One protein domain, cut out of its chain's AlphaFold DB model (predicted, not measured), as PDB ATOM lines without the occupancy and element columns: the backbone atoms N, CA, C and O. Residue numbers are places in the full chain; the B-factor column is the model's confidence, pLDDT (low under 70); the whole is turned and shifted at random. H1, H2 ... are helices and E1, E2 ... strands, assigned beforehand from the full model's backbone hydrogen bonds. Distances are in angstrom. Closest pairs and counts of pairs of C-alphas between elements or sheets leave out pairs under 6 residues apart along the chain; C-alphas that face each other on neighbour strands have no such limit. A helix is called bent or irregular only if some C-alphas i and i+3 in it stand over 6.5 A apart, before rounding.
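This is residues 40 to 138 of the 140 residues of an uncharacterized protein of Halobacteriovoraceae bacterium (UniProt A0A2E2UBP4). A twisted three-stranded sheet is partly covered by a helical hairpin, H3 and H4: H3 packs over edge strand E1, crossing it, while H4 only grazes the sheet with residues 87 to 95. E2 and E3 form a long hairpin whose turn end runs past E1, and the short H1 and H2 lie near the end of E1. The 99 printed residues hold E1 H1 H2 H3 H4 E2 E3 in chain order, class mixed, with sheet order E1, E2, E3, antiparallel. The whole is compact, with a radius of gyration of the C-alphas of 14.2 A and spans of 44 by 30 by 22 A.

E2, residues 110 to 122, is 32.4 A long and bends by 56 degrees at residue 118. E3, residues 125 to 137, is 34.7 A long, bends by 50 degrees at residue 134 and ends at C-alpha 137 (-47.902, -25.037, -42.861). E1, residues 43 to 49, is 19.8 A long and begins at C-alpha 43 (-51.056, -9.747, -60.529). H3, residues 68 to 81, measures 19.9 A. H4, residues 84 to 104, measures 29.2 A, has a kink of 48 degrees near residue 98 and is irregular: C-alphas 100 and 103 are 7.8 A apart. H1 is residues 54 to 57 and H2 residues 60 to 63.

E1 and E2 are antiparallel at 138 degrees, with N 46 and O 114 2.9 A apart, within hydrogen-bond range. The hairpin E2 and E3 is antiparallel at 163 degrees, with N 117 and O 129 2.9 A apart, also within range. H3 is on the sheet, over E1, at a height over the sheet of 7.8 A; its closest C-alphas to E1 are those of Asn 72 and Phe 45, 5.7 A. On the local plane it stands at 63 degrees to E1, only just across the strands. H3 touches H4 with residues 75 to 79 alone, the closest C-alphas being those of Ile 75 and Ile 87, 6.0 A; they run opposite ways at a shallow tilt of 34 degrees, only just short of steep. H4 grazes the sheet with residues 87 to 95. H1 and H2 only graze the sheet, and H1 is apart from H3 and H4. In H3 every O i to N i+4 pair is within range, in H4 12 of 17; H1 and H2 are too short for such a pair.

The C-alphas farthest apart, those of Asn 100 and Glu 123, are 44.9 A apart. The printed part has no cut, and its links between named elements are tight. Mean pLDDT of the printed part is 78.6; 22 residues are under 70, among them 52 to 59 and 99 to 104.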
ATOM      1  N   GLU A  40     -56.269  -6.103 -66.187       57.97
ATOM      2  CA  GLU A  40     -56.340  -7.555 -66.371       57.97
ATOM      3  C   GLU A  40     -54.974  -8.258 -66.361       57.97
ATOM      4  O   GLU A  40     -54.901  -9.471 -66.179       57.97
ATOM      5  N   LYS A  41     -53.883  -7.508 -66.553       62.84
ATOM      6  CA  LYS A  41     -52.508  -8.031 -66.581       62.84
ATOM      7  C   LYS A  41     -51.755  -7.789 -65.275       62.84
ATOM      8  O   LYS A  41     -50.567  -8.099 -65.194       62.84
ATOM      9  N   VAL A  42     -52.416  -7.217 -64.269       67.81
ATOM     10  CA  VAL A  42     -51.807  -6.924 -62.972       67.81
ATOM     11  C   VAL A  42     -52.107  -8.052 -61.993       67.81
ATOM     12  O   VAL A  42     -53.254  -8.285 -61.611       67.81
ATOM     13  N   PHE A  43     -51.040  -8.724 -61.567       74.19
ATOM     14  CA  PHE A  43     -51.056  -9.747 -60.529       74.19
ATOM     15  C   PHE A  43     -50.333  -9.215 -59.299       74.19
ATOM     16  O   PHE A  43     -49.209  -8.714 -59.394       74.19
ATOM     17  N   VAL A  44     -50.996  -9.320 -58.155       78.69
ATOM     18  CA  VAL A  44     -50.486  -8.861 -56.868       78.69
ATOM     19  C   VAL A  44     -50.561 -10.016 -55.895       78.69
ATOM     20  O   VAL A  44     -51.604 -10.646 -55.765       78.69
ATOM     21  N   PHE A  45     -49.476 -10.262 -55.188       83.19
ATOM     22  CA  PHE A  45     -49.390 -11.294 -54.178       83.19
ATOM     23  C   PHE A  45     -49.409 -10.684 -52.785       83.19
ATOM     24  O   PHE A  45     -48.797  -9.652 -52.510       83.19
ATOM     25  N   ASP A  46     -50.141 -11.341 -51.901       82.94
ATOM     26  CA  ASP A  46     -50.216 -11.007 -50.490       82.94
ATOM     27  C   ASP A  46     -49.922 -12.249 -49.657       82.94
ATOM     28  O   ASP A  46     -50.209 -13.368 -50.088       82.94
ATOM     29  N   LEU A  47     -49.353 -12.051 -48.475       84.88
ATOM     30  CA  LEU A  47     -49.037 -13.121 -47.545       84.88
ATOM     31  C   LEU A  47     -49.910 -12.944 -46.303       84.88
ATOM     32  O   LEU A  47     -49.791 -11.943 -45.603       84.88
ATOM     33  N   SER A  48     -50.781 -13.911 -46.023       83.50
ATOM     34  CA  SER A  48     -51.717 -13.834 -44.899       83.50
ATOM     35  C   SER A  48     -51.614 -15.060 -44.012       83.50
ATOM     36  O   SER A  48     -51.550 -16.183 -44.501       83.50
ATOM     37  N   LEU A  49     -51.690 -14.865 -42.700       85.12
ATOM     38  CA  LEU A  49     -51.962 -15.956 -41.769       85.12
ATOM     39  C   LEU A  49     -53.444 -16.334 -41.859       85.12
ATOM     40  O   LEU A  49     -54.322 -15.472 -41.738       85.12
ATOM     41  N   LYS A  50     -53.717 -17.617 -42.074       82.00
ATOM     42  CA  LYS A  50     -55.064 -18.186 -42.070       82.00
ATOM     43  C   LYS A  50     -55.687 -18.020 -40.683       82.00
ATOM     44  O   LYS A  50     -55.005 -18.215 -39.681       82.00
ATOM     45  N   ASP A  51     -56.957 -17.625 -40.648       70.69
ATOM     46  CA  ASP A  51     -57.754 -17.455 -39.422       70.69
ATOM     47  C   ASP A  51     -57.134 -16.507 -38.370       70.69
ATOM     48  O   ASP A  51     -57.487 -16.543 -37.192       70.69
ATOM     49  N   SER A  52     -56.220 -15.622 -38.786       65.25
ATOM     50  CA  SER A  52     -55.574 -14.657 -37.892       65.25
ATOM     51  C   SER A  52     -56.405 -13.395 -37.676       65.25
ATOM     52  O   SER A  52     -57.197 -12.982 -38.528       65.25
ATOM     53  N   GLU A  53     -56.200 -12.741 -36.527       60.41
ATOM     54  CA  GLU A  53     -56.791 -11.429 -36.280       60.41
ATOM     55  C   GLU A  53     -56.364 -10.426 -37.369       60.41
ATOM     56  O   GLU A  53     -55.185 -10.383 -37.736       60.41
ATOM     57  N   PRO A  54     -57.266  -9.536 -37.831       55.97
ATOM     58  CA  PRO A  54     -56.983  -8.587 -38.912       55.97
ATOM     59  C   PRO A  54     -55.718  -7.742 -38.712       55.97
ATOM     60  O   PRO A  54     -55.089  -7.343 -39.684       55.97
ATOM     61  N   LYS A  55     -55.327  -7.474 -37.459       55.69
ATOM     62  CA  LYS A  55     -54.115  -6.709 -37.126       55.69
ATOM     63  C   LYS A  55     -52.819  -7.489 -37.359       55.69
ATOM     64  O   LYS A  55     -51.829  -6.887 -37.756       55.69
ATOM     65  N   LEU A  56     -52.823  -8.800 -37.117       58.91
ATOM     66  CA  LEU A  56     -51.683  -9.683 -37.387       58.91
ATOM     67  C   LEU A  56     -51.573  -9.983 -38.885       58.91
ATOM     68  O   LEU A  56     -50.471  -9.998 -39.426       58.91
ATOM     69  N   ALA A  57     -52.718 -10.145 -39.555       58.19
ATOM     70  CA  ALA A  57     -52.786 -10.320 -41.002       58.19
ATOM     71  C   ALA A  57     -52.299  -9.083 -41.775       58.19
ATOM     72  O   ALA A  57     -51.613  -9.228 -42.781       58.19
ATOM     73  N   ALA A  58     -52.637  -7.871 -41.311       55.53
ATOM     74  CA  ALA A  58     -52.419  -6.640 -42.076       55.53
ATOM     75  C   ALA A  58     -50.946  -6.313 -42.365       55.53
ATOM     76  O   ALA A  58     -50.680  -5.634 -43.349       55.53
ATOM     77  N   ASN A  59     -50.000  -6.822 -41.573       66.94
ATOM     78  CA  ASN A  59     -48.600  -6.401 -41.635       66.94
ATOM     79  C   ASN A  59     -47.626  -7.589 -41.620       66.94
ATOM     80  O   ASN A  59     -46.502  -7.447 -41.151       66.94
ATOM     81  N   LEU A  60     -48.026  -8.780 -42.084       77.88
ATOM     82  CA  LEU A  60     -47.189  -9.978 -41.939       77.88
ATOM     83  C   LEU A  60     -45.794  -9.809 -42.570       77.88
ATOM     84  O   LEU A  60     -44.792 -10.098 -41.921       77.88
ATOM     85  N   LEU A  61     -45.727  -9.290 -43.800       79.75
ATOM     86  CA  LEU A  61     -44.457  -9.017 -44.484       79.75
ATOM     87  C   LEU A  61     -43.636  -7.941 -43.762       79.75
ATOM     88  O   LEU A  61     -42.440  -8.121 -43.556       79.75
ATOM     89  N   GLU A  62     -44.274  -6.857 -43.325       79.12
ATOM     90  CA  GLU A  62     -43.589  -5.764 -42.626       79.12
ATOM     91  C   GLU A  62     -43.038  -6.208 -41.272       79.12
ATOM     92  O   GLU A  62     -41.913  -5.862 -40.916       79.12
ATOM     93  N   ASN A  63     -43.796  -7.027 -40.540       77.31
ATOM     94  CA  ASN A  63     -43.341  -7.615 -39.289       77.31
ATOM     95  C   ASN A  63     -42.088  -8.472 -39.536       77.31
ATOM     96  O   ASN A  63     -41.199  -8.501 -38.690       77.31
ATOM     97  N   LEU A  64     -41.999  -9.146 -40.692       78.75
ATOM     98  CA  LEU A  64     -40.836  -9.944 -41.100       78.75
ATOM     99  C   LEU A  64     -39.678  -9.081 -41.621       78.75
ATOM    100  O   LEU A  64     -38.695  -9.598 -42.138       78.75
ATOM    101  N   GLY A  65     -39.788  -7.753 -41.525       79.00
ATOM    102  CA  GLY A  65     -38.805  -6.825 -42.073       79.00
ATOM    103  C   GLY A  65     -38.754  -6.832 -43.601       79.00
ATOM    104  O   GLY A  65     -37.813  -6.294 -44.185       79.00
ATOM    105  N   GLN A  66     -39.749  -7.424 -44.264       80.69
ATOM    106  CA  GLN A  66     -39.833  -7.482 -45.715       80.69
ATOM    107  C   GLN A  66     -40.640  -6.314 -46.257       80.69
ATOM    108  O   GLN A  66     -41.728  -5.990 -45.782       80.69
ATOM    109  N   SER A  67     -40.128  -5.715 -47.329       81.62
ATOM    110  CA  SER A  67     -40.879  -4.726 -48.096       81.62
ATOM    111  C   SER A  67     -41.975  -5.426 -48.913       81.62
ATOM    112  O   SER A  67     -41.638  -6.256 -49.770       81.62
ATOM    113  N   PRO A  68     -43.266  -5.071 -48.738       77.06
ATOM    114  CA  PRO A  68     -44.365  -5.642 -49.524       77.06
ATOM    115  C   PRO A  68     -44.173  -5.471 -51.033       77.06
ATOM    116  O   PRO A  68     -44.562  -6.328 -51.829       77.06
ATOM    117  N   VAL A  69     -43.523  -4.374 -51.418       73.75
ATOM    118  CA  VAL A  69     -43.162  -4.049 -52.794       73.75
ATOM    119  C   VAL A  69     -42.133  -5.034 -53.344       73.75
ATOM    120  O   VAL A  69     -42.333  -5.605 -54.416       73.75
ATOM    121  N   THR A  70     -41.022  -5.222 -52.627       77.50
ATOM    122  CA  THR A  70     -39.924  -6.099 -53.060       77.50
ATOM    123  C   THR A  70     -40.400  -7.543 -53.150       77.50
ATOM    124  O   THR A  70     -40.134  -8.216 -54.146       77.50
ATOM    125  N   PHE A  71     -41.175  -7.978 -52.153       83.75
ATOM    126  CA  PHE A  71     -41.847  -9.271 -52.149       83.75
ATOM    127  C   PHE A  71     -42.704  -9.454 -53.408       83.75
ATOM    128  O   PHE A  71     -42.505 -10.402 -54.165       83.75
ATOM    129  N   ASN A  72     -43.600  -8.503 -53.694       82.88
ATOM    130  CA  ASN A  72     -44.463  -8.558 -54.873       82.88
ATOM    131  C   ASN A  72     -43.675  -8.608 -56.183       82.88
ATOM    132  O   ASN A  72     -43.968  -9.431 -57.044       82.88
ATOM    133  N   ALA A  73     -42.664  -7.752 -56.343       77.44
ATOM    134  CA  ALA A  73     -41.853  -7.718 -57.557       77.44
ATOM    135  C   ALA A  73     -41.177  -9.070 -57.829       77.44
ATOM    136  O   ALA A  73     -41.135  -9.534 -58.972       77.44
ATOM    137  N   MET A  74     -40.667  -9.710 -56.778       83.75
ATOM    138  CA  MET A  74     -39.993 -10.994 -56.884       83.75
ATOM    139  C   MET A  74     -40.988 -12.135 -57.154       83.75
ATOM    140  O   MET A  74     -40.811 -12.865 -58.129       83.75
ATOM    141  N   ILE A  75     -42.068 -12.242 -56.373       87.69
ATOM    142  CA  ILE A  75     -43.073 -13.305 -56.537       87.69
ATOM    143  C   ILE A  75     -43.773 -13.193 -57.895       87.69
ATOM    144  O   ILE A  75     -43.879 -14.188 -58.611       87.69
ATOM    145  N   THR A  76     -44.178 -11.990 -58.312       82.44
ATOM    146  CA  THR A  76     -44.807 -11.777 -59.624       82.44
ATOM    147  C   THR A  76     -43.862 -12.148 -60.766       82.44
ATOM    148  O   THR A  76     -44.297 -12.744 -61.752       82.44
ATOM    149  N   ARG A  77     -42.559 -11.858 -60.649       83.25
ATOM    150  CA  ARG A  77     -41.568 -12.265 -61.657       83.25
ATOM    151  C   ARG A  77     -41.477 -13.786 -61.777       83.25
ATOM    152  O   ARG A  77     -41.452 -14.283 -62.903       83.25
ATOM    153  N   SER A  78     -41.415 -14.506 -60.659       87.88
ATOM    154  CA  SER A  78     -41.352 -15.973 -60.662       87.88
ATOM    155  C   SER A  78     -42.657 -16.590 -61.173       87.88
ATOM    156  O   SER A  78     -42.623 -17.467 -62.035       87.88
ATOM    157  N   TYR A  79     -43.807 -16.039 -60.777       87.25
ATOM    158  CA  TYR A  79     -45.125 -16.450 -61.268       87.25
ATOM    159  C   TYR A  79     -45.247 -16.323 -62.791       87.25
ATOM    160  O   TYR A  79     -45.617 -17.277 -63.474       87.25
ATOM    161  N   LEU A  80     -44.858 -15.178 -63.361       83.62
ATOM    162  CA  LEU A  80     -44.903 -14.959 -64.813       83.62
ATOM    163  C   LEU A  80     -43.935 -15.866 -65.588       83.62
ATOM    164  O   LEU A  80     -44.178 -16.170 -66.757       83.62
ATOM    165  N   LYS A  81     -42.851 -16.311 -64.947       87.94
ATOM    166  CA  LYS A  81     -41.905 -17.285 -65.503       87.94
ATOM    167  C   LYS A  81     -42.329 -18.739 -65.310       87.94
ATOM    168  O   LYS A  81     -41.675 -19.608 -65.879       87.94
ATOM    169  N   LYS A  82     -43.411 -18.992 -64.564       90.06
ATOM    170  CA  LYS A  82     -43.849 -20.332 -64.143       90.06
ATOM    171  C   LYS A  82     -42.777 -21.072 -63.330       90.06
ATOM    172  O   LYS A  82     -42.608 -22.277 -63.472       90.06
ATOM    173  N   ASP A  83     -42.045 -20.325 -62.511       92.69
ATOM    174  CA  ASP A  83     -40.986 -20.832 -61.641       92.69
ATOM    175  C   ASP A  83     -41.531 -20.997 -60.215       92.69
ATOM    176  O   ASP A  83     -41.413 -20.108 -59.369       92.69
ATOM    177  N   GLU A  84     -42.242 -22.103 -59.982       92.19
ATOM    178  CA  GLU A  84     -42.883 -22.382 -58.691       92.19
ATOM    179  C   GLU A  84     -41.873 -22.712 -57.586       92.19
ATOM    180  O   GLU A  84     -42.117 -22.388 -56.424       92.19
ATOM    181  N   GLU A  85     -40.729 -23.300 -57.942       94.06
ATOM    182  CA  GLU A  85     -39.669 -23.635 -56.988       94.06
ATOM    183  C   GLU A  85     -39.071 -22.373 -56.359       94.06
ATOM    184  O   GLU A  85     -38.878 -22.318 -55.144       94.06
ATOM    185  N   GLU A  86     -38.834 -21.326 -57.154       91.69
ATOM    186  CA  GLU A  86     -38.313 -20.056 -56.642       91.69
ATOM    187  C   GLU A  86     -39.341 -19.329 -55.754       91.69
ATOM    188  O   GLU A  86     -38.967 -18.702 -54.758       91.69
ATOM    189  N   ILE A  87     -40.641 -19.443 -56.067       92.25
ATOM    190  CA  ILE A  87     -41.715 -18.947 -55.187       92.25
ATOM    191  C   ILE A  87     -41.644 -19.674 -53.845       92.25
ATOM    192  O   ILE A  87     -41.541 -19.027 -52.804       92.25
ATOM    193  N   ASP A  88     -41.661 -21.006 -53.865       93.25
ATOM    194  CA  ASP A  88     -41.654 -21.820 -52.652       93.25
ATOM    195  C   ASP A  88     -40.425 -21.554 -51.797       93.25
ATOM    196  O   ASP A  88     -40.551 -21.340 -50.595       93.25
ATOM    197  N   LYS A  89     -39.244 -21.504 -52.412       92.81
ATOM    198  CA  LYS A  89     -37.991 -21.209 -51.722       92.81
ATOM    199  C   LYS A  89     -38.061 -19.885 -50.967       92.81
ATOM    200  O   LYS A  89     -37.641 -19.821 -49.813       92.81
ATOM    201  N   HIS A  90     -38.599 -18.837 -51.590       89.75
ATOM    202  CA  HIS A  90     -38.716 -17.549 -50.925       89.75
ATOM    203  C   HIS A  90     -39.733 -17.576 -49.789       89.75
ATOM    204  O   HIS A  90     -39.422 -17.117 -48.695       89.75
ATOM    205  N   ILE A  91     -40.923 -18.145 -50.015       90.44
ATOM    206  CA  ILE A  91     -41.931 -18.230 -48.954       90.44
ATOM    207  C   ILE A  91     -41.394 -19.047 -47.779       90.44
ATOM    208  O   ILE A  91     -41.458 -18.584 -46.648       90.44
ATOM    209  N   LEU A  92     -40.798 -20.214 -48.026       89.56
ATOM    210  CA  LEU A  92     -40.234 -21.058 -46.972       89.56
ATOM    211  C   LEU A  92     -39.120 -20.349 -46.193       89.56
ATOM    212  O   LEU A  92     -39.112 -20.437 -44.969       89.56
ATOM    213  N   SER A  93     -38.251 -19.588 -46.866       88.62
ATOM    214  CA  SER A  93     -37.242 -18.751 -46.199       88.62
ATOM    215  C   SER A  93     -37.885 -17.740 -45.245       88.62
ATOM    216  O   SER A  93     -37.412 -17.568 -44.126       88.62
ATOM    217  N   LEU A  94     -38.990 -17.102 -45.647       86.38
ATOM    218  CA  LEU A  94     -39.733 -16.180 -44.781       86.38
ATOM    219  C   LEU A  94     -40.397 -16.901 -43.601       86.38
ATOM    220  O   LEU A  94     -40.430 -16.386 -42.485       86.38
ATOM    221  N   LEU A  95     -40.914 -18.111 -43.823       83.56
ATOM    222  CA  LEU A  95     -41.523 -18.909 -42.757       83.56
ATOM    223  C   LEU A  95     -40.496 -19.397 -41.732       83.56
ATOM    224  O   LEU A  95     -40.833 -19.539 -40.558       83.56
ATOM    225  N   GLU A  96     -39.247 -19.638 -42.134       82.94
ATOM    226  CA  GLU A  96     -38.171 -19.929 -41.184       82.94
ATOM    227  C   GLU A  96     -37.915 -18.749 -40.244       82.94
ATOM    228  O   GLU A  96     -37.781 -18.954 -39.037       82.94
ATOM    229  N   GLU A  97     -37.949 -17.517 -40.754       80.06
ATOM    230  CA  GLU A  97     -37.856 -16.311 -39.927       80.06
ATOM    231  C   GLU A  97     -39.055 -16.193 -38.966       80.06
ATOM    232  O   GLU A  97     -38.881 -15.844 -37.793       80.06
ATOM    233  N   MET A  98     -40.256 -16.595 -39.413       76.62
ATOM    234  CA  MET A  98     -41.471 -16.646 -38.584       76.62
ATOM    235  C   MET A  98     -41.411 -17.666 -37.442       76.62
ATOM    236  O   MET A  98     -42.116 -17.488 -36.446       76.62
ATOM    237  N   LYS A  99     -40.580 -18.718 -37.518       69.00
ATOM    238  CA  LYS A  99     -40.446 -19.694 -36.413       69.00
ATOM    239  C   LYS A  99     -39.992 -19.026 -35.114       69.00
ATOM    240  O   LYS A  99     -40.364 -19.470 -34.033       69.00
ATOM    241  N   ASN A 100     -39.287 -17.899 -35.186       68.88
ATOM    242  CA  ASN A 100     -38.921 -17.128 -33.996       68.88
ATOM    243  C   ASN A 100     -40.135 -16.502 -33.278       68.88
ATOM    244  O   ASN A 100     -40.038 -16.140 -32.105       68.88
ATOM    245  N   TRP A 101     -41.294 -16.410 -33.938       66.44
ATOM    246  CA  TRP A 101     -42.562 -15.930 -33.370       66.44
ATOM    247  C   TRP A 101     -43.518 -17.059 -32.981       66.44
ATOM    248  O   TRP A 101     -44.643 -16.798 -32.557       66.44
ATOM    249  N   GLN A 102     -43.067 -18.314 -33.061       63.12
ATOM    250  CA  GLN A 102     -43.844 -19.528 -32.791       63.12
ATOM    251  C   GLN A 102     -44.617 -19.500 -31.463       63.12
ATOM    252  O   GLN A 102     -45.672 -20.113 -31.362       63.12
ATOM    253  N   LYS A 103     -44.155 -18.748 -30.454       62.91
ATOM    254  CA  LYS A 103     -44.851 -18.608 -29.161       62.91
ATOM    255  C   LYS A 103     -46.195 -17.869 -29.240       62.91
ATOM    256  O   LYS A 103     -46.968 -17.959 -28.293       62.91
ATOM    257  N   GLN A 104     -46.451 -17.116 -30.310       65.88
ATOM    258  CA  GLN A 104     -47.660 -16.299 -30.490       65.88
ATOM    259  C   GLN A 104     -48.627 -16.876 -31.533       65.88
ATOM    260  O   GLN A 104     -49.715 -16.338 -31.716       65.88
ATOM    261  N   LEU A 105     -48.236 -17.950 -32.222       70.69
ATOM    262  CA  LEU A 105     -48.997 -18.543 -33.317       70.69
ATOM    263  C   LEU A 105     -49.652 -19.850 -32.862       70.69
ATOM    264  O   LEU A 105     -49.087 -20.597 -32.064       70.69
ATOM    265  N   ALA A 106     -50.853 -20.118 -33.375       70.25
ATOM    266  CA  ALA A 106     -51.558 -21.363 -33.100       70.25
ATOM    267  C   ALA A 106     -50.776 -22.571 -33.665       70.25
ATOM    268  O   ALA A 106     -50.137 -22.431 -34.708       70.25
ATOM    269  N   PRO A 107     -50.822 -23.758 -33.031       71.56
ATOM    270  CA  PRO A 107     -50.079 -24.947 -33.478       71.56
ATOM    271  C   PRO A 107     -50.414 -25.416 -34.904       71.56
ATOM    272  O   PRO A 107     -49.640 -26.145 -35.514       71.56
ATOM    273  N   ASP A 108     -51.566 -25.008 -35.422       76.62
ATOM    274  CA  ASP A 108     -52.105 -25.297 -36.747       76.62
ATOM    275  C   ASP A 108     -52.063 -24.081 -37.687       76.62
ATOM    276  O   ASP A 108     -52.738 -24.065 -38.715       76.62
ATOM    277  N   ALA A 109     -51.263 -23.061 -37.358       80.06
ATOM    278  CA  ALA A 109     -51.151 -21.865 -38.177       80.06
ATOM    279  C   ALA A 109     -50.669 -22.194 -39.603       80.06
ATOM    280  O   ALA A 109     -49.638 -22.841 -39.827       80.06
ATOM    281  N   GLU A 110     -51.412 -21.683 -40.581       87.31
ATOM    282  CA  GLU A 110     -51.095 -21.779 -42.002       87.31
ATOM    283  C   GLU A 110     -50.867 -20.378 -42.566       87.31
ATOM    284  O   GLU A 110     -51.594 -19.438 -42.251       87.31
ATOM    285  N   VAL A 111     -49.868 -20.240 -43.430       87.94
ATOM    286  CA  VAL A 111     -49.636 -19.027 -44.213       87.94
ATOM    287  C   VAL A 111     -50.136 -19.251 -45.627       87.94
ATOM    288  O   VAL A 111     -49.791 -20.232 -46.280       87.94
ATOM    289  N   GLN A 112     -50.962 -18.336 -46.107       90.19
ATOM    290  CA  GLN A 112     -51.558 -18.357 -47.429       90.19
ATOM    291  C   GLN A 112     -50.913 -17.286 -48.298       90.19
ATOM    292  O   GLN A 112     -50.895 -16.106 -47.948       90.19
ATOM    293  N   LEU A 113     -50.425 -17.711 -49.458       91.00
ATOM    294  CA  LEU A 113     -50.071 -16.827 -50.553       91.00
ATOM    295  C   LEU A 113     -51.347 -16.549 -51.352       91.00
ATOM    296  O   LEU A 113     -51.928 -17.455 -51.950       91.00
ATOM    297  N   ILE A 114     -51.806 -15.302 -51.330       87.38
ATOM    298  CA  ILE A 114     -53.060 -14.868 -51.946       87.38
ATOM    299  C   ILE A 114     -52.736 -14.094 -53.217       87.38
ATOM    300  O   ILE A 114     -52.087 -13.050 -53.170       87.38
ATOM    301  N   LEU A 115     -53.252 -14.569 -54.345       87.38
ATOM    302  CA  LEU A 115     -53.251 -13.839 -55.599       87.38
ATOM    303  C   LEU A 115     -54.450 -12.888 -55.642       87.38
ATOM    304  O   LEU A 115     -55.611 -13.294 -55.572       87.38
ATOM    305  N   LYS A 116     -54.158 -11.605 -55.796       81.19
ATOM    306  CA  LYS A 116     -55.112 -10.537 -56.064       81.19
ATOM    307  C   LYS A 116     -54.995 -10.156 -57.535       81.19
ATOM    308  O   LYS A 116     -53.914  -9.832 -58.023       81.19
ATOM    309  N   SER A 117     -56.119 -10.196 -58.236       78.75
ATOM    310  CA  SER A 117     -56.219  -9.831 -59.650       78.75
ATOM    311  C   SER A 117     -57.425  -8.933 -59.882       78.75
ATOM    312  O   SER A 117     -58.347  -8.868 -59.063       78.75
ATOM    313  N   PHE A 118     -57.403  -8.193 -60.985       76.00
ATOM    314  CA  PHE A 118     -58.552  -7.399 -61.391       76.00
ATOM    315  C   PHE A 118     -59.720  -8.303 -61.793       76.00
ATOM    316  O   PHE A 118     -59.547  -9.251 -62.552       76.00
ATOM    317  N   ASP A 119     -60.906  -7.973 -61.291       77.56
ATOM    318  CA  ASP A 119     -62.143  -8.712 -61.560       77.56
ATOM    319  C   ASP A 119     -63.143  -7.887 -62.379       77.56
ATOM    320  O   ASP A 119     -63.911  -8.421 -63.173       77.56
ATOM    321  N   GLY A 120     -63.131  -6.563 -62.220       67.94
ATOM    322  CA  GLY A 120     -64.033  -5.678 -62.945       67.94
ATOM    323  C   GLY A 120     -64.165  -4.309 -62.295       67.94
ATOM    324  O   GLY A 120     -63.525  -4.004 -61.289       67.94
ATOM    325  N   VAL A 121     -65.039  -3.484 -62.863       72.06
ATOM    326  CA  VAL A 121     -65.485  -2.229 -62.253       72.06
ATOM    327  C   VAL A 121     -66.990  -2.310 -62.077       72.06
ATOM    328  O   VAL A 121     -67.697  -2.626 -63.029       72.06
ATOM    329  N   ASP A 122     -67.461  -2.018 -60.872       61.97
ATOM    330  CA  ASP A 122     -68.880  -1.970 -60.540       61.97
ATOM    331  C   ASP A 122     -69.185  -0.640 -59.853       61.97
ATOM    332  O   ASP A 122     -68.490  -0.253 -58.914       61.97
ATOM    333  N   GLU A 123     -70.149   0.110 -60.384       74.31
ATOM    334  CA  GLU A 123     -70.529   1.443 -59.884       74.31
ATOM    335  C   GLU A 123     -69.336   2.409 -59.679       74.31
ATOM    336  O   GLU A 123     -69.282   3.195 -58.733       74.31
ATOM    337  N   GLY A 124     -68.328   2.334 -60.556       60.91
ATOM    338  CA  GLY A 124     -67.113   3.156 -60.463       60.91
ATOM    339  C   GLY A 124     -66.114   2.717 -59.383       60.91
ATOM    340  O   GLY A 124     -65.099   3.388 -59.187       60.91
ATOM    341  N   LYS A 125     -66.352   1.589 -58.705       59.75
ATOM    342  CA  LYS A 125     -65.418   0.953 -57.767       59.75
ATOM    343  C   LYS A 125     -64.749  -0.244 -58.423       59.75
ATOM    344  O   LYS A 125     -65.389  -1.041 -59.104       59.75
ATOM    345  N   ILE A 126     -63.449  -0.392 -58.194       65.56
ATOM    346  CA  ILE A 126     -62.706  -1.523 -58.740       65.56
ATOM    347  C   ILE A 126     -62.931  -2.754 -57.866       65.56
ATOM    348  O   ILE A 126     -62.695  -2.724 -56.657       65.56
ATOM    349  N   ARG A 127     -63.366  -3.844 -58.495       71.38
ATOM    350  CA  ARG A 127     -63.454  -5.169 -57.893       71.38
ATOM    351  C   ARG A 127     -62.135  -5.908 -58.066       71.38
ATOM    352  O   ARG A 127     -61.533  -5.920 -59.140       71.38
ATOM    353  N   ILE A 128     -61.711  -6.545 -56.982       72.88
ATOM    354  CA  ILE A 128     -60.485  -7.333 -56.917       72.88
ATOM    355  C   ILE A 128     -60.886  -8.769 -56.598       72.88
ATOM    356  O   ILE A 128     -61.470  -9.025 -55.543       72.88
ATOM    357  N   LYS A 129     -60.540  -9.704 -57.484       80.94
ATOM    358  CA  LYS A 129     -60.653 -11.136 -57.220       80.94
ATOM    359  C   LYS A 129     -59.484 -11.540 -56.332       80.94
ATOM    360  O   LYS A 129     -58.342 -11.162 -56.590       80.94
ATOM    361  N   ARG A 130     -59.777 -12.305 -55.282       83.50
ATOM    362  CA  ARG A 130     -58.782 -12.881 -54.374       83.50
ATOM    363  C   ARG A 130     -58.853 -14.392 -54.479       83.50
ATOM    364  O   ARG A 130     -59.935 -14.960 -54.367       83.50
ATOM    365  N   GLU A 131     -57.713 -15.019 -54.688       88.81
ATOM    366  CA  GLU A 131     -57.593 -16.461 -54.829       88.81
ATOM    367  C   GLU A 131     -56.424 -16.941 -53.978       88.81
ATOM    368  O   GLU A 131     -55.354 -16.335 -53.993       88.81
ATOM    369  N   VAL A 132     -56.628 -18.003 -53.200       90.81
ATOM    370  CA  VAL A 132     -55.520 -18.640 -52.482       90.81
ATOM    371  C   VAL A 132     -54.685 -19.367 -53.527       90.81
ATOM    372  O   VAL A 132     -55.109 -20.390 -54.052       90.81
ATOM    373  N   TYR A 133     -53.514 -18.818 -53.834       91.06
ATOM    374  CA  TYR A 133     -52.584 -19.418 -54.781       91.06
ATOM    375  C   TYR A 133     -51.946 -20.670 -54.177       91.06
ATOM    376  O   TYR A 133     -51.899 -21.720 -54.812       91.06
ATOM    377  N   LYS A 134     -51.483 -20.572 -52.925       93.44
ATOM    378  CA  LYS A 134     -50.888 -21.697 -52.196       93.44
ATOM    379  C   LYS A 134     -50.978 -21.496 -50.687       93.44
ATOM    380  O   LYS A 134     -51.047 -20.366 -50.213       93.44
ATOM    381  N   SER A 135     -50.993 -22.596 -49.939       92.25
ATOM    382  CA  SER A 135     -50.972 -22.598 -48.471       92.25
ATOM    383  C   SER A 135     -49.753 -23.361 -47.964       92.25
ATOM    384  O   SER A 135     -49.395 -24.402 -48.514       92.25
ATOM    385  N   TYR A 136     -49.143 -22.849 -46.902       90.00
ATOM    386  CA  TYR A 136     -47.919 -23.353 -46.300       90.00
ATOM    387  C   TYR A 136     -48.149 -23.562 -44.805       90.00
ATOM    388  O   TYR A 136     -48.601 -22.656 -44.105       90.00
ATOM    389  N   LYS A 137     -47.835 -24.756 -44.299       85.69
ATOM    390  CA  LYS A 137     -47.902 -25.037 -42.861       85.69
ATOM    391  C   LYS A 137     -46.670 -24.454 -42.176       85.69
ATOM    392  O   LYS A 137     -45.556 -24.732 -42.610       85.69
ATOM    393  N   LEU A 138     -46.867 -23.675 -41.111       75.81
ATOM    394  CA  LEU A 138     -45.761 -23.116 -40.319       75.81
ATOM    395  C   LEU A 138     -45.043 -24.181 -39.485       75.81
ATOM    396  O   LEU A 138     -43.832 -24.097 -39.275       75.81
TER     397      LEU A 138